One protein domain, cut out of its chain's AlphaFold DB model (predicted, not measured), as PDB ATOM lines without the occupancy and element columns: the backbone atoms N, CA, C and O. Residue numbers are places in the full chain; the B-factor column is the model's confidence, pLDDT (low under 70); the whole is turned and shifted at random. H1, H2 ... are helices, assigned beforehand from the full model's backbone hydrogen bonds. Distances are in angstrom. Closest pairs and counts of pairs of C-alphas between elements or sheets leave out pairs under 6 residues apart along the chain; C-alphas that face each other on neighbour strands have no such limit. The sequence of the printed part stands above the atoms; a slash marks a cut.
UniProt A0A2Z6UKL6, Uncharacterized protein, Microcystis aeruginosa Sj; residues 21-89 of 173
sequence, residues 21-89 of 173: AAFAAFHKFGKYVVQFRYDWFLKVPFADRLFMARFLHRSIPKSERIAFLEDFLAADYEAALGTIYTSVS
ATOM      1  N   ALA A  21     191.195 129.173 141.938       56.47
ATOM      2  CA  ALA A  21     190.092 128.729 141.091       56.47
ATOM      3  C   ALA A  21     190.457 128.740 139.597       56.47
ATOM      4  O   ALA A  21     190.129 127.788 138.894       56.47
ATOM      5  N   ALA A  22     191.188 129.755 139.121       55.75
ATOM      6  CA  ALA A  22     191.656 129.803 137.739       55.75
ATOM      7  C   ALA A  22     192.709 128.717 137.472       55.75
ATOM      8  O   ALA A  22     192.651 128.066 136.431       55.75
ATOM      9  N   PHE A  23     193.613 128.449 138.427       57.44
ATOM     10  CA  PHE A  23     194.637 127.398 138.292       57.44
ATOM     11  C   PHE A  23     193.975 126.021 138.232       57.44
ATOM     12  O   PHE A  23     194.282 125.218 137.356       57.44
ATOM     13  N   ALA A  24     193.012 125.766 139.123       60.00
ATOM     14  CA  ALA A  24     192.251 124.522 139.137       60.00
ATOM     15  C   ALA A  24     191.403 124.346 137.867       60.00
ATOM     16  O   ALA A  24     191.367 123.251 137.303       60.00
ATOM     17  N   ALA A  25     190.758 125.411 137.384       58.56
ATOM     18  CA  ALA A  25     189.995 125.387 136.140       58.56
ATOM     19  C   ALA A  25     190.899 125.126 134.927       58.56
ATOM     20  O   ALA A  25     190.560 124.281 134.103       58.56
ATOM     21  N   PHE A  26     192.068 125.767 134.850       60.84
ATOM     22  CA  PHE A  26     193.034 125.542 133.777       60.84
ATOM     23  C   PHE A  26     193.619 124.126 133.825       60.84
ATOM     24  O   PHE A  26     193.679 123.461 132.801       60.84
ATOM     25  N   HIS A  27     193.986 123.613 135.002       61.47
ATOM     26  CA  HIS A  27     194.484 122.240 135.150       61.47
ATOM     27  C   HIS A  27     193.424 121.196 134.782       61.47
ATOM     28  O   HIS A  27     193.738 120.178 134.162       61.47
ATOM     29  N   LYS A  28     192.161 121.445 135.147       57.75
ATOM     30  CA  LYS A  28     191.034 120.572 134.813       57.75
ATOM     31  C   LYS A  28     190.707 120.632 133.319       57.75
ATOM     32  O   LYS A  28     190.529 119.591 132.700       57.75
ATOM     33  N   PHE A  29     190.673 121.825 132.728       57.69
ATOM     34  CA  PHE A  29     190.381 122.010 131.306       57.69
ATOM     35  C   PHE A  29     191.537 121.545 130.410       57.69
ATOM     36  O   PHE A  29     191.302 120.856 129.427       57.69
ATOM     37  N   GLY A  30     192.784 121.826 130.793       59.09
ATOM     38  CA  GLY A  30     193.990 121.342 130.120       59.09
ATOM     39  C   GLY A  30     194.066 119.816 130.095       59.09
ATOM     40  O   GLY A  30     194.389 119.242 129.060       59.09
ATOM     41  N   LYS A  31     193.650 119.149 131.183       58.09
ATOM     42  CA  LYS A  31     193.486 117.690 131.207       58.09
ATOM     43  C   LYS A  31     192.474 117.215 130.161       58.09
ATOM     44  O   LYS A  31     192.782 116.299 129.415       58.09
ATOM     45  N   TYR A  32     191.307 117.852 130.056       56.75
ATOM     46  CA  TYR A  32     190.313 117.476 129.044       56.75
ATOM     47  C   TYR A  32     190.802 117.722 127.614       56.75
ATOM     48  O   TYR A  32     190.617 116.865 126.758       56.75
ATOM     49  N   VAL A  33     191.475 118.846 127.357       60.56
ATOM     50  CA  VAL A  33     192.032 119.156 126.031       60.56
ATOM     51  C   VAL A  33     193.040 118.089 125.590       60.56
ATOM     52  O   VAL A  33     193.007 117.675 124.440       60.56
ATOM     53  N   VAL A  34     193.887 117.582 126.491       60.72
ATOM     54  CA  VAL A  34     194.848 116.509 126.167       60.72
ATOM     55  C   VAL A  34     194.185 115.127 126.106       60.72
ATOM     56  O   VAL A  34     194.602 114.284 125.320       60.72
ATOM     57  N   GLN A  35     193.133 114.887 126.894       60.22
ATOM     58  CA  GLN A  35     192.406 113.609 126.918       60.22
ATOM     59  C   GLN A  35     191.504 113.375 125.702       60.22
ATOM     60  O   GLN A  35     191.283 112.226 125.331       60.22
ATOM     61  N   PHE A  36     190.992 114.427 125.065       61.62
ATOM     62  CA  PHE A  36     190.115 114.311 123.896       61.62
ATOM     63  C   PHE A  36     190.894 114.465 122.577       61.62
ATOM     64  O   PHE A  36     190.655 115.393 121.807       61.62
ATOM     65  N   ARG A  37     191.822 113.531 122.314       68.06
ATOM     66  CA  ARG A  37     192.640 113.442 121.086       68.06
ATOM     67  C   ARG A  37     192.317 112.183 120.290       68.06
ATOM     68  O   ARG A  37     193.108 111.252 120.230       68.06
ATOM     69  N   TYR A  38     191.117 112.115 119.732       72.81
ATOM     70  CA  TYR A  38     190.752 110.964 118.914       72.81
ATOM     71  C   TYR A  38     191.069 111.211 117.440       72.81
ATOM     72  O   TYR A  38     190.622 112.209 116.879       72.81
ATOM     73  N   ASP A  39     191.734 110.258 116.786       70.75
ATOM     74  CA  ASP A  39     192.135 110.351 115.371       70.75
ATOM     75  C   ASP A  39     190.965 110.603 114.408       70.75
ATOM     76  O   ASP A  39     191.125 111.188 113.335       70.75
ATOM     77  N   TRP A  40     189.747 110.192 114.780       74.06
ATOM     78  CA  TRP A  40     188.555 110.450 113.970       74.06
ATOM     79  C   TRP A  40     188.185 111.937 113.898       74.06
ATOM     80  O   TRP A  40     187.433 112.321 113.004       74.06
ATOM     81  N   PHE A  41     188.728 112.786 114.774       76.50
ATOM     82  CA  PHE A  41     188.452 114.219 114.793       76.50
ATOM     83  C   PHE A  41     188.916 114.922 113.506       76.50
ATOM     84  O   PHE A  41     188.229 115.821 113.030       76.50
ATOM     85  N   LEU A  42     189.982 114.437 112.853       77.69
ATOM     86  CA  LEU A  42     190.413 114.919 111.526       77.69
ATOM     87  C   LEU A  42     189.384 114.659 110.419       77.69
ATOM     88  O   LEU A  42     189.363 115.359 109.408       77.69
ATOM     89  N   LYS A  43     188.525 113.649 110.593       82.69
ATOM     90  CA  LYS A  43     187.502 113.267 109.608       82.69
ATOM     91  C   LYS A  43     186.229 114.108 109.733       82.69
ATOM     92  O   LYS A  43     185.365 114.032 108.863       82.69
ATOM     93  N   VAL A  44     186.098 114.904 110.796       84.50
ATOM     94  CA  VAL A  44     184.936 115.767 111.024       84.50
ATOM     95  C   VAL A  44     185.071 117.045 110.183       84.50
ATOM     96  O   VAL A  44     186.064 117.767 110.316       84.50
ATOM     97  N   PRO A  45     184.076 117.383 109.341       86.00
ATOM     98  CA  PRO A  45     184.102 118.624 108.575       86.00
ATOM     99  C   PRO A  45     184.281 119.855 109.477       86.00
ATOM    100  O   PRO A  45     183.564 120.018 110.461       86.00
ATOM    101  N   PHE A  46     185.219 120.735 109.114       87.38
ATOM    102  CA  PHE A  46     185.557 121.980 109.826       87.38
ATOM    103  C   PHE A  46     186.157 121.824 111.234       87.38
ATOM    104  O   PHE A  46     186.334 122.836 111.919       87.38
ATOM    105  N   ALA A  47     186.514 120.610 111.666       85.81
ATOM    106  CA  ALA A  47     187.182 120.403 112.952       85.81
ATOM    107  C   ALA A  47     188.489 121.198 113.072       85.81
ATOM    108  O   ALA A  47     188.740 121.799 114.114       85.81
ATOM    109  N   ASP A  48     189.251 121.306 111.981       87.56
ATOM    110  CA  ASP A  48     190.452 122.141 111.879       87.56
ATOM    111  C   ASP A  48     190.164 123.614 112.224       87.56
ATOM    112  O   ASP A  48     190.929 124.263 112.933       87.56
ATOM    113  N   ARG A  49     189.029 124.155 111.767       89.25
ATOM    114  CA  ARG A  49     188.638 125.543 112.050       89.25
ATOM    115  C   ARG A  49     188.176 125.724 113.487       89.25
ATOM    116  O   ARG A  49     188.574 126.698 114.116       89.25
ATOM    117  N   LEU A  50     187.347 124.809 113.993       87.12
ATOM    118  CA  LEU A  50     186.849 124.873 115.369       87.12
ATOM    119  C   LEU A  50     188.005 124.788 116.367       87.12
ATOM    120  O   LEU A  50     188.064 125.566 117.316       87.12
ATOM    121  N   PHE A  51     188.939 123.872 116.117       85.88
ATOM    122  CA  PHE A  51     190.129 123.700 116.931       85.88
ATOM    123  C   PHE A  51     191.015 124.953 116.907       85.88
ATOM    124  O   PHE A  51     191.379 125.484 117.957       85.88
ATOM    125  N   MET A  52     191.293 125.490 115.715       90.25
ATOM    126  CA  MET A  52     192.155 126.665 115.567       90.25
ATOM    127  C   MET A  52     191.504 127.985 116.011       90.25
ATOM    128  O   MET A  52     192.220 128.957 116.249       90.25
ATOM    129  N   ALA A  53     190.179 128.044 116.185       90.19
ATOM    130  CA  ALA A  53     189.456 129.267 116.556       90.19
ATOM    131  C   ALA A  53     189.901 129.875 117.897       90.19
ATOM    132  O   ALA A  53     189.761 131.076 118.105       90.19
ATOM    133  N   ARG A  54     190.449 129.066 118.814       86.94
ATOM    134  CA  ARG A  54     191.000 129.573 120.081       86.94
ATOM    135  C   ARG A  54     192.354 130.270 119.907       86.94
ATOM    136  O   ARG A  54     192.710 131.105 120.734       86.94
ATOM    137  N   PHE A  55     193.101 129.906 118.870       90.56
ATOM    138  CA  PHE A  55     194.466 130.368 118.636       90.56
ATOM    139  C   PHE A  55     194.540 131.526 117.641       90.56
ATOM    140  O   PHE A  55     195.499 132.289 117.674       90.56
ATOM    141  N   LEU A  56     193.553 131.645 116.751       95.50
ATOM    142  CA  LEU A  56     193.594 132.546 115.605       95.50
ATOM    143  C   LEU A  56     192.544 133.654 115.705       95.50
ATOM    144  O   LEU A  56     191.389 133.405 116.041       95.50
ATOM    145  N   HIS A  57     192.927 134.865 115.312       96.62
ATOM    146  CA  HIS A  57     192.011 135.957 114.999       96.62
ATOM    147  C   HIS A  57     191.699 136.007 113.495       96.62
ATOM    148  O   HIS A  57     190.561 136.260 113.098       96.62
ATOM    149  N   ARG A  58     192.698 135.728 112.652       93.50
ATOM    150  CA  ARG A  58     192.593 135.637 111.190       93.50
ATOM    151  C   ARG A  58     192.726 134.191 110.726       93.50
ATOM    152  O   ARG A  58     193.483 133.405 111.285       93.50
ATOM    153  N   SER A  59     192.021 133.832 109.656       92.12
ATOM    154  CA  SER A  59     192.192 132.504 109.061       92.12
ATOM    155  C   SER A  59     193.578 132.368 108.432       92.12
ATOM    156  O   SER A  59     193.978 133.201 107.626       92.12
ATOM    157  N   ILE A  60     194.242 131.250 108.709       95.06
ATOM    158  CA  ILE A  60     195.457 130.796 108.012       95.06
ATOM    159  C   ILE A  60     195.090 129.769 106.918       95.06
ATOM    160  O   ILE A  60     193.924 129.348 106.870       95.06
ATOM    161  N   PRO A  61     196.010 129.348 106.027       95.44
ATOM    162  CA  PRO A  61     195.730 128.331 105.011       95.44
ATOM    163  C   PRO A  61     195.208 127.014 105.604       95.44
ATOM    164  O   PRO A  61     195.528 126.642 106.730       95.44
ATOM    165  N   LYS A  62     194.376 126.286 104.846       93.38
ATOM    166  CA  LYS A  62     193.774 125.025 105.318       93.38
ATOM    167  C   LYS A  62     194.828 123.960 105.637       93.38
ATOM    168  O   LYS A  62     194.648 123.246 106.616       93.38
ATOM    169  N   SER A  63     195.889 123.877 104.836       94.44
ATOM    170  CA  SER A  63     197.010 122.957 105.059       94.44
ATOM    171  C   SER A  63     197.622 123.145 106.445       94.44
ATOM    172  O   SER A  63     197.752 122.172 107.170       94.44
ATOM    173  N   GLU A  64     197.881 124.391 106.850       93.50
ATOM    174  CA  GLU A  64     198.468 124.712 108.159       93.50
ATOM    175  C   GLU A  64     197.545 124.323 109.318       93.50
ATOM    176  O   GLU A  64     197.991 123.778 110.322       93.50
ATOM    177  N   ARG A  65     196.231 124.561 109.183       93.31
ATOM    178  CA  ARG A  65     195.268 124.168 110.227       93.31
ATOM    179  C   ARG A  65     195.159 122.652 110.375       93.31
ATOM    180  O   ARG A  65     194.964 122.175 111.486       93.31
ATOM    181  N   ILE A  66     195.246 121.917 109.264       91.44
ATOM    182  CA  ILE A  66     195.232 120.450 109.278       91.44
ATOM    183  C   ILE A  66     196.527 119.924 109.886       91.44
ATOM    184  O   ILE A  66     196.440 119.152 110.831       91.44
ATOM    185  N   ALA A  67     197.687 120.394 109.421       90.94
ATOM    186  CA  ALA A  67     198.986 119.971 109.938       90.94
ATOM    187  C   ALA A  67     199.092 120.202 111.454       90.94
ATOM    188  O   ALA A  67     199.466 119.301 112.196       90.94
ATOM    189  N   PHE A  68     198.646 121.365 111.944       89.31
ATOM    190  CA  PHE A  68     198.622 121.638 113.381       89.31
ATOM    191  C   PHE A  68     197.709 120.665 114.146       89.31
ATOM    192  O   PHE A  68     198.037 120.228 115.250       89.31
ATOM    193  N   LEU A  69     196.543 120.332 113.584       87.25
ATOM    194  CA  LEU A  69     195.624 119.385 114.210       87.25
ATOM    195  C   LEU A  69     196.188 117.956 114.205       87.25
ATOM    196  O   LEU A  69     196.026 117.242 115.191       87.25
ATOM    197  N   GLU A  70     196.864 117.552 113.131       89.56
ATOM    198  CA  GLU A  70     197.567 116.271 113.027       89.56
ATOM    199  C   GLU A  70     198.670 116.163 114.082       89.56
ATOM    200  O   GLU A  70     198.662 115.213 114.867       89.56
ATOM    201  N   ASP A  71     199.539 117.172 114.187       87.19
ATOM    202  CA  ASP A  71     200.596 117.233 115.203       87.19
ATOM    203  C   ASP A  71     200.018 117.171 116.624       87.19
ATOM    204  O   ASP A  71     200.539 116.470 117.494       87.19
ATOM    205  N   PHE A  72     198.907 117.870 116.874       83.62
ATOM    206  CA  PHE A  72     198.238 117.849 118.173       83.62
ATOM    207  C   PHE A  72     197.695 116.463 118.544       83.62
ATOM    208  O   PHE A  72     197.774 116.075 119.713       83.62
ATOM    209  N   LEU A  73     197.126 115.734 117.581       84.44
ATOM    210  CA  LEU A  73     196.583 114.391 117.798       84.44
ATOM    211  C   LEU A  73     197.695 113.349 117.958       84.44
ATOM    212  O   LEU A  73     197.581 112.479 118.815       84.44
ATOM    213  N   ALA A  74     198.783 113.482 117.195       86.62
ATOM    214  CA  ALA A  74     199.940 112.592 117.253       86.62
ATOM    215  C   ALA A  74     200.856 112.840 118.467       86.62
ATOM    216  O   ALA A  74     201.700 112.000 118.783       86.62
ATOM    217  N   ALA A  75     200.724 113.985 119.144       83.88
ATOM    218  CA  ALA A  75     201.572 114.346 120.273       83.88
ATOM    219  C   ALA A  75     201.462 113.346 121.436       83.88
ATOM    220  O   ALA A  75     200.359 113.050 121.912       83.88
ATOM    221  N   ASP A  76     202.618 112.924 121.962       85.50
ATOM    222  CA  ASP A  76     202.706 112.045 123.132       85.50
ATOM    223  C   ASP A  76     201.900 112.613 124.308       85.50
ATOM    224  O   ASP A  76     202.004 113.792 124.673       85.50
ATOM    225  N   TYR A  77     201.045 111.764 124.872       78.00
ATOM    226  CA  TYR A  77     200.063 112.175 125.864       78.00
ATOM    227  C   TYR A  77     200.729 112.638 127.165       78.00
ATOM    228  O   TYR A  77     200.411 113.721 127.661       78.00
ATOM    229  N   GLU A  78     201.675 111.861 127.698       80.12
ATOM    230  CA  GLU A  78     202.332 112.158 128.975       80.12
ATOM    231  C   GLU A  78     203.227 113.400 128.862       80.12
ATOM    232  O   GLU A  78     203.195 114.280 129.727       80.12
ATOM    233  N   ALA A  79     203.953 113.542 127.749       80.19
ATOM    234  CA  ALA A  79     204.760 114.722 127.464       80.19
ATOM    235  C   ALA A  79     203.897 115.988 127.318       80.19
ATOM    236  O   ALA A  79     204.227 117.040 127.880       80.19
ATOM    237  N   ALA A  80     202.768 115.904 126.609       77.88
ATOM    238  CA  ALA A  80     201.858 117.035 126.453       77.88
ATOM    239  C   ALA A  80     201.198 117.431 127.781       77.88
ATOM    240  O   ALA A  80     201.141 118.616 128.120       77.88
ATOM    241  N   LEU A  81     200.741 116.447 128.559       74.88
ATOM    242  CA  LEU A  81     200.141 116.659 129.870       74.88
ATOM    243  C   LEU A  81     201.147 117.311 130.838       74.88
ATOM    244  O   LEU A  81     200.833 118.311 131.489       74.88
ATOM    245  N   GLY A  82     202.380 116.796 130.880       73.88
ATOM    246  CA  GLY A  82     203.469 117.357 131.679       73.88
ATOM    247  C   GLY A  82     203.826 118.792 131.280       73.88
ATOM    248  O   GLY A  82     203.999 119.652 132.148       73.88
ATOM    249  N   THR A  83     203.865 119.089 129.978       75.88
ATOM    250  CA  THR A  83     204.137 120.443 129.460       75.88
ATOM    251  C   THR A  83     203.060 121.437 129.883       75.88
ATOM    252  O   THR A  83     203.383 122.546 130.308       75.88
ATOM    253  N   ILE A  84     201.784 121.039 129.842       71.00
ATOM    254  CA  ILE A  84     200.682 121.886 130.311       71.00
ATOM    255  C   ILE A  84     200.845 122.171 131.803       71.00
ATOM    256  O   ILE A  84     200.877 123.334 132.195       71.00
ATOM    257  N   TYR A  85     200.998 121.146 132.643       68.31
ATOM    258  CA  TYR A  85     201.039 121.352 134.094       68.31
ATOM    259  C   TYR A  85     202.240 122.170 134.568       68.31
ATOM    260  O   TYR A  85     202.137 122.929 135.533       68.31
ATOM    261  N   THR A  86     203.381 122.034 133.899       65.75
ATOM    262  CA  THR A  86     204.591 122.779 134.255       65.75
ATOM    263  C   THR A  86     204.516 124.239 133.797       65.75
ATOM    264  O   THR A  86     204.827 125.133 134.592       65.75
ATOM    265  N   SER A  87     204.023 124.489 132.577       65.19
ATOM    266  CA  SER A  87     203.946 125.822 131.950       65.19
ATOM    267  C   SER A  87     202.995 126.801 132.643       65.19
ATOM    268  O   SER A  87     203.198 128.009 132.575       65.19
ATOM    269  N   VAL A  88     201.984 126.303 133.357       64.38
ATOM    270  CA  VAL A  88     201.030 127.114 134.147       64.38
ATOM    271  C   VAL A  88     201.078 126.799 135.641       64.38
ATOM    272  O   VAL A  88     200.113 127.002 136.375       64.38
ATOM    273  N   SER A  89     202.212 126.302 136.133       64.94
ATOM    274  CA  SER A  89     202.380 126.071 137.565       64.94
ATOM    275  C   SER A  89     202.428 127.391 138.350       64.94
ATOM    276  O   SER A  89     202.878 128.423 137.851       64.94
TER     277      SER A  89
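AT A GLANCE: This is residues 21 to 89 of the 173 residues of an uncharacterized protein of Microcystis aeruginosa Sj (UniProt A0A2Z6UKL6). The model is an open V of two helical arms: H1 and H5 lie side by side in one, and in the other the short helices H2 and H3 pack on H4. The links of residues 36 to 38 and 75 to 76 join the arms at the corner of the V. The printed part has 69 residues with five named helices, H1 to H5 in order, and no named strand; the class is all helix. It is only just compact, close to loose, with a radius of gyration of the C-alphas of 13.0 A and spans of 34 by 25 by 16 A.

HOW THE PARTS SIT: H1, residues 21 to 35, touches H5, residues 77 to 87, at a shallow tilt of 20 degrees, opposite ways; their closest C-alphas, of Val 34 and Leu 81, are 6.5 A apart. H2, residues 39 to 43, touches H4, residues 62 to 74, with the closest C-alphas, of Asp 39 and Leu 73, 6.5 A apart. H3, residues 47 to 52, touches H4 about perpendicular, at 89 degrees, with the closest C-alphas, of Asp 48 and Arg 65, 5.5 A apart. H1 is apart from H3 and H4. Every O i to N i+4 pair is within hydrogen-bond range in H1, H3, H4 and H5; H2 has 0 of 1, but 2 of 2 O i to N i+3 pairs.

IN THESE COORDINATES: H1 begins with C-alpha 21 at (190.092, 128.729, 141.091) and is 20.9 A long. H2 is 7.9 A and H3 8.4 A long. H4 is 18.3 A long. H5, 15.4 A, ends with C-alpha 87 at (203.946, 125.822, 131.950).

THE WHOLE: The C-alphas farthest apart, of Ala 21 and Ser 63, are 37.1 A apart. The printed part has no cut. The link H3 to H4 is short; the others are tight. pLDDT is under 70 at residues 21 to 37 and 85 to 89.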